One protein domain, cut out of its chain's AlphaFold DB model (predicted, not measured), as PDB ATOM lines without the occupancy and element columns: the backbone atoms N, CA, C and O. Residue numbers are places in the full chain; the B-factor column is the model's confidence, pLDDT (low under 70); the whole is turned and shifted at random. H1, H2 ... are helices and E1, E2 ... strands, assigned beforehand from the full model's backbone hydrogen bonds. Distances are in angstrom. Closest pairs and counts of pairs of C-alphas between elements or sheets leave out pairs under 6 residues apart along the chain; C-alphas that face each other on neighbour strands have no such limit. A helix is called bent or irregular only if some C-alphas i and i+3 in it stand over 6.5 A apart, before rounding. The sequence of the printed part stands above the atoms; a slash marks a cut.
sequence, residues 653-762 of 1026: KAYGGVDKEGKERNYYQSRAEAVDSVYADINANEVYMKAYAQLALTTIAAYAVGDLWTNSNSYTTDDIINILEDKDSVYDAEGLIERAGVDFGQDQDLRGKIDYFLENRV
ATOM      1  N   LYS A 653     147.348  25.203 106.963       40.31
ATOM      2  CA  LYS A 653     148.269  26.048 106.189       40.31
ATOM      3  C   LYS A 653     147.501  26.677 105.026       40.31
ATOM      4  O   LYS A 653     146.768  25.987 104.320       40.31
ATOM      5  N   ALA A 654     147.649  27.986 104.844       43.59
ATOM      6  CA  ALA A 654     146.938  28.745 103.818       43.59
ATOM      7  C   ALA A 654     147.830  29.077 102.617       43.59
ATOM      8  O   ALA A 654     149.050  29.176 102.737       43.59
ATOM      9  N   TYR A 655     147.181  29.374 101.492       35.78
ATOM     10  CA  TYR A 655     147.713  30.293 100.489       35.78
ATOM     11  C   TYR A 655     146.895  31.584 100.558       35.78
ATOM     12  O   TYR A 655     145.661  31.545 100.519       35.78
ATOM     13  N   GLY A 656     147.581  32.718 100.690       33.25
ATOM     14  CA  GLY A 656     146.975  34.043 100.592       33.25
ATOM     15  C   GLY A 656     147.011  34.549  99.152       33.25
ATOM     16  O   GLY A 656     147.956  34.279  98.418       33.25
ATOM     17  N   GLY A 657     145.994  35.305  98.752       37.66
ATOM     18  CA  GLY A 657     145.973  35.993  97.461       37.66
ATOM     19  C   GLY A 657     144.799  36.959  97.363       37.66
ATOM     20  O   GLY A 657     143.837  36.850  98.116       37.66
ATOM     21  N   VAL A 658     144.849  37.912  96.438       37.81
ATOM     22  CA  VAL A 658     143.709  38.795  96.132       37.81
ATOM     23  C   VAL A 658     142.887  38.231  94.974       37.81
ATOM     24  O   VAL A 658     143.443  37.714  94.005       37.81
ATOM     25  N   ASP A 659     141.559  38.317  95.064       39.88
ATOM     26  CA  ASP A 659     140.674  37.968  93.949       39.88
ATOM     27  C   ASP A 659     140.722  38.994  92.799       39.88
ATOM     28  O   ASP A 659     141.438  39.998  92.849       39.88
ATOM     29  N   LYS A 660     139.957  38.732  91.730       34.62
ATOM     30  CA  LYS A 660     139.900  39.587  90.530       34.62
ATOM     31  C   LYS A 660     139.341  40.989  90.847       34.62
ATOM     32  O   LYS A 660     139.523  41.916  90.057       34.62
ATOM     33  N   GLU A 661     138.695  41.154  91.999       35.31
ATOM     34  CA  GLU A 661     138.141  42.390  92.541       35.31
ATOM     35  C   GLU A 661     139.080  43.098  93.545       35.31
ATOM     36  O   GLU A 661     138.810  44.240  93.932       35.31
ATOM     37  N   GLY A 662     140.195  42.471  93.934       33.53
ATOM     38  CA  GLY A 662     141.170  43.008  94.887       33.53
ATOM     39  C   GLY A 662     140.801  42.810  96.362       33.53
ATOM     40  O   GLY A 662     141.290  43.557  97.212       33.53
ATOM     41  N   LYS A 663     139.930  41.848  96.681       34.78
ATOM     42  CA  LYS A 663     139.607  41.425  98.050       34.78
ATOM     43  C   LYS A 663     140.554  40.297  98.468       34.78
ATOM     44  O   LYS A 663     140.768  39.345  97.719       34.78
ATOM     45  N   GLU A 664     141.119  40.409  99.667       37.16
ATOM     46  CA  GLU A 664     141.982  39.378 100.256       37.16
ATOM     47  C   GLU A 664     141.195  38.067 100.436       37.16
ATOM     48  O   GLU A 664     140.217  38.007 101.186       37.16
ATOM     49  N   ARG A 665     141.626  37.008  99.741       37.25
ATOM     50  CA  ARG A 665     141.285  35.619 100.045       37.25
ATOM     51  C   ARG A 665     142.290  35.099 101.056       37.25
ATOM     52  O   ARG A 665     143.358  34.597 100.715       37.25
ATOM     53  N   ASN A 666     141.898  35.222 102.308       36.50
ATOM     54  CA  ASN A 666     142.537  34.561 103.424       36.50
ATOM     55  C   ASN A 666     141.831  33.216 103.628       36.50
ATOM     56  O   ASN A 666     140.803  33.167 104.294       36.50
ATOM     57  N   TYR A 667     142.360  32.128 103.053       39.50
ATOM     58  CA  TYR A 667     141.916  30.758 103.368       39.50
ATOM     59  C   TYR A 667     142.495  30.292 104.718       39.50
ATOM     60  O   TYR A 667     143.084  29.221 104.839       39.50
ATOM     61  N   TYR A 668     142.337  31.143 105.731       44.00
ATOM     62  CA  TYR A 668     142.564  30.823 107.129       44.00
ATOM     63  C   TYR A 668     141.206  30.532 107.745       44.00
ATOM     64  O   TYR A 668     140.494  31.436 108.168       44.00
ATOM     65  N   GLN A 669     140.834  29.263 107.741       46.22
ATOM     66  CA  GLN A 669     139.786  28.778 108.616       46.22
ATOM     67  C   GLN A 669     140.271  27.449 109.151       46.22
ATOM     68  O   GLN A 669     140.643  26.569 108.366       46.22
ATOM     69  N   SER A 670     140.305  27.305 110.475       52.22
ATOM     70  CA  SER A 670     140.581  25.990 111.024       52.22
ATOM     71  C   SER A 670     139.419  25.101 110.569       52.22
ATOM     72  O   SER A 670     138.249  25.431 110.780       52.22
ATOM     73  N   ARG A 671     139.687  23.970 109.898       56.25
ATOM     74  CA  ARG A 671     138.588  23.068 109.485       56.25
ATOM     75  C   ARG A 671     137.771  22.615 110.697       56.25
ATOM     76  O   ARG A 671     136.610  22.285 110.529       56.25
ATOM     77  N   ALA A 672     138.310  22.704 111.915       60.50
ATOM     78  CA  ALA A 672     137.553  22.531 113.146       60.50
ATOM     79  C   ALA A 672     136.396  23.540 113.344       60.50
ATOM     80  O   ALA A 672     135.353  23.121 113.839       60.50
ATOM     81  N   GLU A 673     136.507  24.815 112.944       60.91
ATOM     82  CA  GLU A 673     135.351  25.739 112.907       60.91
ATOM     83  C   GLU A 673     134.361  25.381 111.795       60.91
ATOM     84  O   GLU A 673     133.148  25.417 112.011       60.91
ATOM     85  N   ALA A 674     134.856  25.008 110.610       62.78
ATOM     86  CA  ALA A 674     133.991  24.573 109.512       62.78
ATOM     87  C   ALA A 674     133.157  23.349 109.947       62.78
ATOM     88  O   ALA A 674     131.927  23.343 109.853       62.78
ATOM     89  N   VAL A 675     133.814  22.363 110.559       66.94
ATOM     90  CA  VAL A 675     133.196  21.223 111.242       66.94
ATOM     91  C   VAL A 675     132.189  21.685 112.307       66.94
ATOM     92  O   VAL A 675     131.064  21.189 112.342       66.94
ATOM     93  N   ASP A 676     132.551  22.642 113.165       67.94
ATOM     94  CA  ASP A 676     131.677  23.141 114.233       67.94
ATOM     95  C   ASP A 676     130.348  23.722 113.710       67.94
ATOM     96  O   ASP A 676     129.296  23.505 114.323       67.94
ATOM     97  N   SER A 677     130.380  24.412 112.565       69.50
ATOM     98  CA  SER A 677     129.173  24.909 111.893       69.50
ATOM     99  C   SER A 677     128.307  23.778 111.326       69.50
ATOM    100  O   SER A 677     127.119  23.706 111.640       69.50
ATOM    101  N   VAL A 678     128.910  22.817 110.612       74.50
ATOM    102  CA  VAL A 678     128.217  21.630 110.077       74.50
ATOM    103  C   VAL A 678     127.489  20.863 111.182       74.50
ATOM    104  O   VAL A 678     126.318  20.514 111.032       74.50
ATOM    105  N   TYR A 679     128.157  20.603 112.311       76.94
ATOM    106  CA  TYR A 679     127.571  19.809 113.394       76.94
ATOM    107  C   TYR A 679     126.408  20.530 114.093       76.94
ATOM    108  O   TYR A 679     125.482  19.872 114.576       76.94
ATOM    109  N   ALA A 680     126.439  21.867 114.145       71.75
ATOM    110  CA  ALA A 680     125.320  22.661 114.641       71.75
ATOM    111  C   ALA A 680     124.096  22.548 113.719       71.75
ATOM    112  O   ALA A 680     122.984  22.345 114.211       71.75
ATOM    113  N   ASP A 681     124.304  22.620 112.402       79.19
ATOM    114  CA  ASP A 681     123.216  22.624 111.421       79.19
ATOM    115  C   ASP A 681     122.538  21.252 111.261       79.19
ATOM    116  O   ASP A 681     121.316  21.190 111.109       79.19
ATOM    117  N   ILE A 682     123.281  20.142 111.369       79.25
ATOM    118  CA  ILE A 682     122.709  18.778 111.302       79.25
ATOM    119  C   ILE A 682     122.120  18.282 112.634       79.25
ATOM    120  O   ILE A 682     121.698  17.128 112.729       79.25
ATOM    121  N   ASN A 683     122.099  19.119 113.683       72.50
ATOM    122  CA  ASN A 683     121.692  18.737 115.043       72.50
ATOM    123  C   ASN A 683     122.458  17.483 115.534       72.50
ATOM    124  O   ASN A 683     121.874  16.487 115.976       72.50
ATOM    125  N   ALA A 684     123.789  17.521 115.417       77.75
ATOM    126  CA  ALA A 684     124.659  16.420 115.813       77.75
ATOM    127  C   ALA A 684     124.679  16.200 117.341       77.75
ATOM    128  O   ALA A 684     124.035  16.888 118.137       77.75
ATOM    129  N   ASN A 685     125.435  15.194 117.780       86.94
ATOM    130  CA  ASN A 685     125.579  14.863 119.193       86.94
ATOM    131  C   ASN A 685     126.291  15.992 119.968       86.94
ATOM    132  O   ASN A 685     127.518  16.046 119.983       86.94
ATOM    133  N   GLU A 686     125.531  16.840 120.675       85.88
ATOM    134  CA  GLU A 686     126.042  17.976 121.471       85.88
ATOM    135  C   GLU A 686     127.210  17.612 122.413       85.88
ATOM    136  O   GLU A 686     128.100  18.427 122.667       85.88
ATOM    137  N   VAL A 687     127.226  16.390 122.959       90.81
ATOM    138  CA  VAL A 687     128.280  15.936 123.881       90.81
ATOM    139  C   VAL A 687     129.558  15.610 123.118       90.81
ATOM    140  O   VAL A 687     130.644  15.987 123.559       90.81
ATOM    141  N   TYR A 688     129.432  14.940 121.973       90.25
ATOM    142  CA  TYR A 688     130.558  14.695 121.081       90.25
ATOM    143  C   TYR A 688     131.090  16.000 120.481       90.25
ATOM    144  O   TYR A 688     132.290  16.222 120.545       90.25
ATOM    145  N   MET A 689     130.219  16.913 120.040       85.88
ATOM    146  CA  MET A 689     130.593  18.263 119.589       85.88
ATOM    147  C   MET A 689     131.423  19.009 120.633       85.88
ATOM    148  O   MET A 689     132.437  19.616 120.307       85.88
ATOM    149  N   LYS A 690     131.040  18.935 121.915       88.62
ATOM    150  CA  LYS A 690     131.833  19.535 122.994       88.62
ATOM    151  C   LYS A 690     133.190  18.844 123.178       88.62
ATOM    152  O   LYS A 690     134.174  19.535 123.424       88.62
ATOM    153  N   ALA A 691     133.258  17.515 123.073       90.50
ATOM    154  CA  ALA A 691     134.521  16.776 123.152       90.50
ATOM    155  C   ALA A 691     135.453  17.128 121.978       90.50
ATOM    156  O   ALA A 691     136.624  17.432 122.196       90.50
ATOM    157  N   TYR A 692     134.899  17.163 120.762       88.50
ATOM    158  CA  TYR A 692     135.546  17.613 119.535       88.50
ATOM    159  C   TYR A 692     136.094  19.034 119.699       88.50
ATOM    160  O   TYR A 692     137.290  19.242 119.540       88.50
ATOM    161  N   ALA A 693     135.260  19.992 120.112       86.56
ATOM    162  CA  ALA A 693     135.673  21.384 120.278       86.56
ATOM    163  C   ALA A 693     136.750  21.567 121.363       86.56
ATOM    164  O   ALA A 693     137.643  22.390 121.203       86.56
ATOM    165  N   GLN A 694     136.713  20.790 122.452       88.00
ATOM    166  CA  GLN A 694     137.754  20.827 123.489       88.00
ATOM    167  C   GLN A 694     139.093  20.237 123.020       88.00
ATOM    168  O   GLN A 694     140.146  20.761 123.396       88.00
ATOM    169  N   LEU A 695     139.064  19.181 122.201       86.88
ATOM    170  CA  LEU A 695     140.250  18.661 121.518       86.88
ATOM    171  C   LEU A 695     140.781  19.693 120.525       86.88
ATOM    172  O   LEU A 695     141.888  20.179 120.708       86.88
ATOM    173  N   ALA A 696     139.958  20.093 119.553       84.19
ATOM    174  CA  ALA A 696     140.319  21.033 118.501       84.19
ATOM    175  C   ALA A 696     140.877  22.352 119.049       84.19
ATOM    176  O   ALA A 696     141.925  22.790 118.597       84.19
ATOM    177  N   LEU A 697     140.253  22.945 120.073       86.50
ATOM    178  CA  LEU A 697     140.767  24.159 120.716       86.50
ATOM    179  C   LEU A 697     142.125  23.931 121.401       86.50
ATOM    180  O   LEU A 697     142.968  24.824 121.389       86.50
ATOM    181  N   THR A 698     142.366  22.748 121.978       85.62
ATOM    182  CA  THR A 698     143.689  22.395 122.525       85.62
ATOM    183  C   THR A 698     144.723  22.281 121.398       85.62
ATOM    184  O   THR A 698     145.819  22.823 121.521       85.62
ATOM    185  N   THR A 699     144.360  21.640 120.286       81.69
ATOM    186  CA  THR A 699     145.227  21.435 119.121       81.69
ATOM    187  C   THR A 699     145.531  22.749 118.379       81.69
ATOM    188  O   THR A 699     146.681  23.006 118.037       81.69
ATOM    189  N   ILE A 700     144.547  23.642 118.207       81.06
ATOM    190  CA  ILE A 700     144.733  24.994 117.645       81.06
ATOM    191  C   ILE A 700     145.579  25.862 118.578       81.06
ATOM    192  O   ILE A 700     146.422  26.622 118.113       81.06
ATOM    193  N   ALA A 701     145.418  25.736 119.899       84.06
ATOM    194  CA  ALA A 701     146.273  26.453 120.840       84.06
ATOM    195  C   ALA A 701     147.739  25.982 120.774       84.06
ATOM    196  O   ALA A 701     148.646  26.797 120.940       84.06
ATOM    197  N   ALA A 702     147.980  24.696 120.492       79.81
ATOM    198  CA  ALA A 702     149.314  24.178 120.197       79.81
ATOM    199  C   ALA A 702     149.854  24.713 118.855       79.81
ATOM    200  O   ALA A 702     151.010  25.135 118.792       79.81
ATOM    201  N   TYR A 703     149.008  24.795 117.819       77.25
ATOM    202  CA  TYR A 703     149.351  25.433 116.541       77.25
ATOM    203  C   TYR A 703     149.770  26.901 116.732       77.25
ATOM    204  O   TYR A 703     150.900  27.281 116.452       77.25
ATOM    205  N   ALA A 704     148.926  27.721 117.361       79.38
ATOM    206  CA  ALA A 704     149.230  29.130 117.620       79.38
ATOM    207  C   ALA A 704     150.536  29.348 118.421       79.38
ATOM    208  O   ALA A 704     151.196  30.373 118.272       79.38
ATOM    209  N   VAL A 705     150.952  28.394 119.263       79.75
ATOM    210  CA  VAL A 705     152.242  28.459 119.977       79.75
ATOM    211  C   VAL A 705     153.448  28.193 119.063       79.75
ATOM    212  O   VAL A 705     154.507  28.801 119.282       79.75
ATOM    213  N   GLY A 706     153.306  27.297 118.082       71.94
ATOM    214  CA  GLY A 706     154.367  26.900 117.156       71.94
ATOM    215  C   GLY A 706     154.491  27.814 115.938       71.94
ATOM    216  O   GLY A 706     155.586  28.284 115.663       71.94
ATOM    217  N   ASP A 707     153.395  28.179 115.276       70.44
ATOM    218  CA  ASP A 707     153.377  29.129 114.147       70.44
ATOM    219  C   ASP A 707     154.015  30.490 114.522       70.44
ATOM    220  O   ASP A 707     154.838  31.067 113.804       70.44
ATOM    221  N   LEU A 708     153.771  30.957 115.754       69.12
ATOM    222  CA  LEU A 708     154.386  32.171 116.300       69.12
ATOM    223  C   LEU A 708     155.872  32.019 116.704       69.12
ATOM    224  O   LEU A 708     156.457  32.975 117.223       69.12
ATOM    225  N   TRP A 709     156.517  30.870 116.475       62.44
ATOM    226  CA  TRP A 709     157.943  30.632 116.760       62.44
ATOM    227  C   TRP A 709     158.890  31.520 115.949       62.44
ATOM    228  O   TRP A 709     159.902  31.991 116.474       62.44
ATOM    229  N   THR A 710     158.551  31.779 114.685       54.09
ATOM    230  CA  THR A 710     159.345  32.623 113.773       54.09
ATOM    231  C   THR A 710     159.490  34.060 114.295       54.09
ATOM    232  O   THR A 710     160.469  34.756 114.007       54.09
ATOM    233  N   ASN A 711     158.554  34.501 115.141       55.25
ATOM    234  CA  ASN A 711     158.592  35.793 115.804       55.25
ATOM    235  C   ASN A 711     159.509  35.777 117.036       55.25
ATOM    236  O   ASN A 711     159.274  35.077 118.016       55.25
ATOM    237  N   SER A 712     160.492  36.685 117.065       50.94
ATOM    238  CA  SER A 712     161.438  36.874 118.188       50.94
ATOM    239  C   SER A 712     160.829  37.315 119.542       50.94
ATOM    240  O   SER A 712     161.559  37.689 120.464       50.94
ATOM    241  N   ASN A 713     159.501  37.293 119.678       59.03
ATOM    242  CA  ASN A 713     158.773  37.671 120.884       59.03
ATOM    243  C   ASN A 713     158.649  36.485 121.857       59.03
ATOM    244  O   ASN A 713     158.342  35.355 121.481       59.03
ATOM    245  N   SER A 714     158.820  36.755 123.151       72.75
ATOM    246  CA  SER A 714     158.464  35.808 124.210       72.75
ATOM    247  C   SER A 714     156.967  35.922 124.519       72.75
ATOM    248  O   SER A 714     156.582  36.747 125.352       72.75
ATOM    249  N   TYR A 715     156.141  35.131 123.838       83.12
ATOM    250  CA  TYR A 715     154.710  35.025 124.131       83.12
ATOM    251  C   TYR A 715     154.478  34.381 125.502       83.12
ATOM    252  O   TYR A 715     155.211  33.482 125.919       83.12
ATOM    253  N   THR A 716     153.459  34.858 126.208       89.75
ATOM    254  CA  THR A 716     152.919  34.247 127.425       89.75
ATOM    255  C   THR A 716     151.577  33.579 127.129       89.75
ATOM    256  O   THR A 716     150.939  33.878 126.123       89.75
ATOM    257  N   THR A 717     151.098  32.726 128.033       91.19
ATOM    258  CA  THR A 717     149.771  32.098 127.923       91.19
ATOM    259  C   THR A 717     148.635  33.114 127.806       91.19
ATOM    260  O   THR A 717     147.677  32.864 127.084       91.19
ATOM    261  N   ASP A 718     148.746  34.288 128.440       91.38
ATOM    262  CA  ASP A 718     147.775  35.370 128.227       91.38
ATOM    263  C   ASP A 718     147.851  35.935 126.798       91.38
ATOM    264  O   ASP A 718     146.817  36.258 126.229       91.38
ATOM    265  N   ASP A 719     149.038  36.034 126.188       90.38
ATOM    266  CA  ASP A 719     149.178  36.514 124.805       90.38
ATOM    267  C   ASP A 719     148.569  35.526 123.797       90.38
ATOM    268  O   ASP A 719     147.838  35.956 122.912       90.38
ATOM    269  N   ILE A 720     148.796  34.216 123.969       89.38
ATOM    270  CA  ILE A 720     148.178  33.169 123.132       89.38
ATOM    271  C   ILE A 720     146.651  33.170 123.288       89.38
ATOM    272  O   ILE A 720     145.932  33.109 122.299       89.38
ATOM    273  N   ILE A 721     146.136  33.308 124.512       90.69
ATOM    274  CA  ILE A 721     144.686  33.385 124.754       90.69
ATOM    275  C   ILE A 721     144.074  34.623 124.099       90.69
ATOM    276  O   ILE A 721     143.058  34.498 123.428       90.69
ATOM    277  N   ASN A 722     144.708  35.796 124.221       89.94
ATOM    278  CA  ASN A 722     144.231  37.009 123.546       89.94
ATOM    279  C   ASN A 722     144.194  36.850 122.015       89.94
ATOM    280  O   ASN A 722     143.392  37.512 121.370       89.94
ATOM    281  N   ILE A 723     145.071  36.017 121.446       87.25
ATOM    282  CA  ILE A 723     145.109  35.707 120.012       87.25
ATOM    283  C   ILE A 723     143.967  34.753 119.629       87.25
ATOM    284  O   ILE A 723     143.283  35.012 118.649       87.25
ATOM    285  N   LEU A 724     143.705  33.709 120.423       85.50
ATOM    286  CA  LEU A 724     142.577  32.786 120.207       85.50
ATOM    287  C   LEU A 724     141.201  33.451 120.424       85.50
ATOM    288  O   LEU A 724     140.220  33.043 119.814       85.50
ATOM    289  N   GLU A 725     141.116  34.461 121.296       86.62
ATOM    290  CA  GLU A 725     139.907  35.271 121.520       86.62
ATOM    291  C   GLU A 725     139.703  36.383 120.463       86.62
ATOM    292  O   GLU A 725     138.656  37.038 120.465       86.62
ATOM    293  N   ASP A 726     140.678  36.633 119.580       83.94
ATOM    294  CA  ASP A 726     140.590  37.673 118.550       83.94
ATOM    295  C   ASP A 726     139.980  37.122 117.249       83.94
ATOM    296  O   ASP A 726     140.582  36.309 116.547       83.94
ATOM    297  N   LYS A 727     138.780  37.610 116.918       72.25
ATOM    298  CA  LYS A 727     138.016  37.270 115.700       72.25
ATOM    299  C   LYS A 727     138.691  37.730 114.407       72.25
ATOM    300  O   LYS A 727     138.364  37.241 113.336       72.25
ATOM    301  N   ASP A 728     139.569  38.730 114.493       71.25
ATOM    302  CA  ASP A 728     140.349  39.202 113.346       71.25
ATOM    303  C   ASP A 728     141.693  38.431 113.242       71.25
ATOM    304  O   ASP A 728     142.543  38.773 112.414       71.25
ATOM    305  N   SER A 729     141.919  37.408 114.085       74.06
ATOM    306  CA  SER A 729     143.121  36.569 114.046       74.06
ATOM    307  C   SER A 729     143.075  35.512 112.945       74.06
ATOM    308  O   SER A 729     142.027  35.091 112.467       74.06
ATOM    309  N   VAL A 730     144.263  35.016 112.605       67.06
ATOM    310  CA  VAL A 730     144.488  33.936 111.638       67.06
ATOM    311  C   VAL A 730     143.952  32.563 112.096       67.06
ATOM    312  O   VAL A 730     143.983  31.612 111.320       67.06
ATOM    313  N   TYR A 731     143.474  32.443 113.342       74.50
ATOM    314  CA  TYR A 731     143.008  31.179 113.926       74.50
ATOM    315  C   TYR A 731     141.499  31.142 114.251       74.50
ATOM    316  O   TYR A 731     141.060  30.089 114.688       74.50
ATOM    317  N   ASP A 732     140.764  32.265 114.127       70.75
ATOM    318  CA  ASP A 732     139.300  32.479 114.329       70.75
ATOM    319  C   ASP A 732     138.546  31.558 115.332       70.75
ATOM    320  O   ASP A 732     137.387  31.173 115.153       70.75
ATOM    321  N   ALA A 733     139.178  31.221 116.459       80.12
ATOM    322  CA  ALA A 733     138.721  30.135 117.328       80.12
ATOM    323  C   ALA A 733     137.451  30.437 118.165       80.12
ATOM    324  O   ALA A 733     137.083  29.634 119.030       80.12
ATOM    325  N   GLU A 734     136.757  31.568 117.964       78.75
ATOM    326  CA  GLU A 734     135.642  32.007 118.824       78.75
ATOM    327  C   GLU A 734     134.498  30.979 118.878       78.75
ATOM    328  O   GLU A 734     134.006  30.655 119.966       78.75
ATOM    329  N   GLY A 735     134.100  30.426 117.726       77.88
ATOM    330  CA  GLY A 735     133.028  29.425 117.650       77.88
ATOM    331  C   GLY A 735     133.346  28.171 118.470       77.88
ATOM    332  O   GLY A 735     132.507  27.683 119.239       77.88
ATOM    333  N   LEU A 736     134.601  27.714 118.396       82.00
ATOM    334  CA  LEU A 736     135.113  26.578 119.163       82.00
ATOM    335  C   LEU A 736     135.199  26.881 120.661       82.00
ATOM    336  O   LEU A 736     134.862  26.012 121.465       82.00
ATOM    337  N   ILE A 737     135.585  28.097 121.059       86.38
ATOM    338  CA  ILE A 737     135.621  28.524 122.469       86.38
ATOM    339  C   ILE A 737     134.215  28.464 123.088       86.38
ATOM    340  O   ILE A 737     134.041  27.895 124.176       86.38
ATOM    341  N   GLU A 738     133.195  28.976 122.385       84.88
ATOM    342  CA  GLU A 738     131.799  28.885 122.830       84.88
ATOM    343  C   GLU A 738     131.338  27.419 122.924       84.88
ATOM    344  O   GLU A 738     130.790  27.010 123.955       84.88
ATOM    345  N   ARG A 739     131.613  26.597 121.898       85.25
ATOM    346  CA  ARG A 739     131.217  25.177 121.847       85.25
ATOM    347  C   ARG A 739     131.881  24.325 122.928       85.25
ATOM    348  O   ARG A 739     131.222  23.537 123.614       85.25
ATOM    349  N   ALA A 740     133.184  24.515 123.123       87.50
ATOM    350  CA  ALA A 740     133.966  23.883 124.176       87.50
ATOM    351  C   ALA A 740     133.459  24.286 125.572       87.50
ATOM    352  O   ALA A 740     133.648  23.546 126.546       87.50
ATOM    353  N   GLY A 741     132.753  25.419 125.683       87.38
ATOM    354  CA  GLY A 741     132.221  25.966 126.927       87.38
ATOM    355  C   GLY A 741     133.334  26.387 127.881       87.38
ATOM    356  O   GLY A 741     133.245  26.099 129.078       87.38
ATOM    357  N   VAL A 742     134.389  26.983 127.323       86.00
ATOM    358  CA  VAL A 742     135.594  27.438 128.023       86.00
ATOM    359  C   VAL A 742     135.420  28.895 128.459       86.00
ATOM    360  O   VAL A 742     134.885  29.724 127.733       86.00
ATOM    361  N   ASP A 743     135.890  29.210 129.665       84.50
ATOM    362  CA  ASP A 743     136.076  30.577 130.164       84.50
ATOM    363  C   ASP A 743     137.555  30.693 130.533       84.50
ATOM    364  O   ASP A 743     137.959  30.206 131.589       84.50
ATOM    365  N   PHE A 744     138.381  31.305 129.681       81.00
ATOM    366  CA  PHE A 744     139.831  31.417 129.900       81.00
ATOM    367  C   PHE A 744     140.221  32.194 131.169       81.00
ATOM    368  O   PHE A 744     141.367  32.121 131.622       81.00
ATOM    369  N   GLY A 745     139.286  32.930 131.776       76.44
ATOM    370  CA  GLY A 745     139.476  33.552 133.080       76.44
ATOM    371  C   GLY A 745     139.365  32.566 134.248       76.44
ATOM    372  O   GLY A 745     139.770  32.914 135.359       76.44
ATOM    373  N   GLN A 746     138.801  31.372 134.035       80.88
ATOM    374  CA  GLN A 746     138.545  30.343 135.054       80.88
ATOM    375  C   GLN A 746     139.134  28.964 134.711       80.88
ATOM    376  O   GLN A 746     139.450  28.209 135.632       80.88
ATOM    377  N   ASP A 747     139.300  28.634 133.431       83.75
ATOM    378  CA  ASP A 747     139.845  27.365 132.957       83.75
ATOM    379  C   ASP A 747     141.351  27.312 133.238       83.75
ATOM    380  O   ASP A 747     142.152  27.991 132.602       83.75
ATOM    381  N   GLN A 748     141.744  26.579 134.278       86.12
ATOM    382  CA  GLN A 748     143.156  26.396 134.625       86.12
ATOM    383  C   GLN A 748     143.798  25.252 133.839       86.12
ATOM    384  O   GLN A 748     145.022  25.205 133.754       86.12
ATOM    385  N   ASP A 749     142.994  24.352 133.276       88.88
ATOM    386  CA  ASP A 749     143.491  23.117 132.688       88.88
ATOM    387  C   ASP A 749     143.930  23.368 131.238       88.88
ATOM    388  O   ASP A 749     145.048  23.012 130.872       88.88
ATOM    389  N   LEU A 750     143.139  24.100 130.439       85.94
ATOM    390  CA  LEU A 750     143.566  24.569 129.114       85.94
ATOM    391  C   LEU A 750     144.729  25.567 129.211       85.94
ATOM    392  O   LEU A 750     145.675  25.484 128.433       85.94
ATOM    393  N   ARG A 751     144.725  26.456 130.214       91.19
ATOM    394  CA  ARG A 751     145.871  27.344 130.487       91.19
ATOM    395  C   ARG A 751     147.141  26.558 130.795       91.19
ATOM    396  O   ARG A 751     148.186  26.896 130.258       91.19
ATOM    397  N   GLY A 752     147.037  25.488 131.585       90.75
ATOM    398  CA  GLY A 752     148.153  24.586 131.865       90.75
ATOM    399  C   GLY A 752     148.677  23.858 130.621       90.75
ATOM    400  O   GLY A 752     149.883  23.661 130.512       90.75
ATOM    401  N   LYS A 753     147.805  23.510 129.662       89.69
ATOM    402  CA  LYS A 753     148.218  22.960 128.356       89.69
ATOM    403  C   LYS A 753     148.957  24.004 127.508       89.69
ATOM    404  O   LYS A 753     150.004  23.695 126.958       89.69
ATOM    405  N   ILE A 754     148.478  25.251 127.466       89.75
ATOM    406  CA  ILE A 754     149.155  26.350 126.749       89.75
ATOM    407  C   ILE A 754     150.504  26.699 127.396       89.75
ATOM    408  O   ILE A 754     151.497  26.836 126.683       89.75
ATOM    409  N   ASP A 755     150.569  26.786 128.733       89.31
ATOM    410  CA  ASP A 755     151.826  26.951 129.481       89.31
ATOM    411  C   ASP A 755     152.813  25.827 129.106       89.31
ATOM    412  O   ASP A 755     153.971  26.096 128.793       89.31
ATOM    413  N   TYR A 756     152.341  24.577 129.068       87.56
ATOM    414  CA  TYR A 756     153.141  23.415 128.687       87.56
ATOM    415  C   TYR A 756     153.661  23.482 127.242       87.56
ATOM    416  O   TYR A 756     154.851  23.256 127.021       87.56
ATOM    417  N   PHE A 757     152.817  23.844 126.270       84.12
ATOM    418  CA  PHE A 757     153.255  24.034 124.885       84.12
ATOM    419  C   PHE A 757     154.287  25.168 124.780       84.12
ATOM    420  O   PHE A 757     155.299  25.011 124.108       84.12
ATOM    421  N   LEU A 758     154.110  26.288 125.491       83.56
ATOM    422  CA  LEU A 758     155.088  27.387 125.504       83.56
ATOM    423  C   LEU A 758     156.432  26.998 126.146       83.56
ATOM    424  O   LEU A 758     157.477  27.491 125.712       83.56
ATOM    425  N   GLU A 759     156.415  26.136 127.166       81.12
ATOM    426  CA  GLU A 759     157.621  25.624 127.831       81.12
ATOM    427  C   GLU A 759     158.376  24.580 126.991       81.12
ATOM    428  O   GLU A 759     159.607  24.555 127.056       81.12
ATOM    429  N   ASN A 760     157.675  23.768 126.187       77.06
ATOM    430  CA  ASN A 760     158.241  22.623 125.454       77.06
ATOM    431  C   ASN A 760     158.224  22.768 123.919       77.06
ATOM    432  O   ASN A 760     158.638  21.842 123.226       77.06
ATOM    433  N   ARG A 761     157.775  23.905 123.366       77.06
ATOM    434  CA  ARG A 761     157.890  24.215 121.929       77.06
ATOM    435  C   ARG A 761     159.336  24.130 121.451       77.06
ATOM    436  O   ARG A 761     160.255  24.476 122.195       77.06
ATOM    437  N   VAL A 762     159.521  23.789 120.178       73.44
ATOM    438  CA  VAL A 762     160.836  23.792 119.525       73.44
ATOM    439  C   VAL A 762     161.492  25.168 119.691       73.44
ATOM    440  O   VAL A 762     160.888  26.187 119.355       73.44
TER     441      VAL A 762
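Overview. This is residues 653 to 762 of the 1026 residues of an uncharacterized protein of Butyrivibrio proteoclasticus (UniProt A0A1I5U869). One long helix, H2, is the spine of this domain, and the four other helices pack on it. H1 and H2 form a helical hairpin with short H4 packed on both of them, while H3 and H5 pack farther along H2, and a small hairpin of two strands, E1 and E2, lies off to one side, away from the core of helices. The printed part has 110 residues, with two named strands followed by five named helices; the sheet's order is E1 - E2, antiparallel, and the class is mostly helix. The whole is compact, with a radius of gyration of the C-alphas of 15.0 A, and flat, spanning 45 by 42 by 22 A.

Along the chain. E1 is residues 656 to 658, beginning at C-alpha 656 at (146.975, 34.043, 100.592), and E2 is residues 664 to 666. H1, residues 671 to 681, is 15.5 A long. H2, residues 686 to 710, runs 37.2 A from C-alpha 686 at (126.042, 17.976, 121.471); it is irregular, but only just, with C-alphas 707 and 710 6.9 A apart. H3 is residues 717 to 724, 10.6 A, and H4 is residues 734 to 740, 9.9 A. H5, residues 748 to 760, is 18.1 A long and ends at C-alpha 760 at (158.241, 22.623, 125.454).

Arrangement. H2 is the hub, touching four helices. With residues 689 to 696 alone it touches H1, closest at the C-alphas of Ala 672 and Ala 696, 6.2 A, at a shallow tilt of 21 degrees, opposite ways. With residues 689 to 697 alone it touches H4, closest at the C-alphas of Gln 694 and Ala 740, 4.9 A, at a steep tilt of 48 degrees. H4 also touches H1, where the closest C-alphas, of Glu 673 and Leu 736, are 6.3 A apart. With residues 698 to 705 alone H2 touches H5, closest at the C-alphas of Ala 702 and Phe 757, 6.1 A, the same way at a shallow tilt of 31 degrees. With residues 701 to 705 alone it touches H3, closest at the C-alphas of Ala 704 and Ile 720, 6.9 A. H3 and H5 touch, about perpendicular at 77 degrees, with the closest C-alphas, of Thr 717 and Asp 755, 5.8 A apart. E1 and E2 are antiparallel at 157 degrees, with N 665 and O 657 within hydrogen-bond range at 2.7 A. E1 is apart from all five helices. Every O i to N i+4 pair is within hydrogen-bond range in H1, H3, H4 and H5, and 18 of 21 are in H2.

Size, cuts and confidence. The C-alphas farthest apart, of Lys 660 and Gln 748, are 46.1 A apart. The printed part has no cut, and no link is long. The mean pLDDT of the printed part is 73.1; residues 653 to 677, 708 to 713 and 730 are under 70.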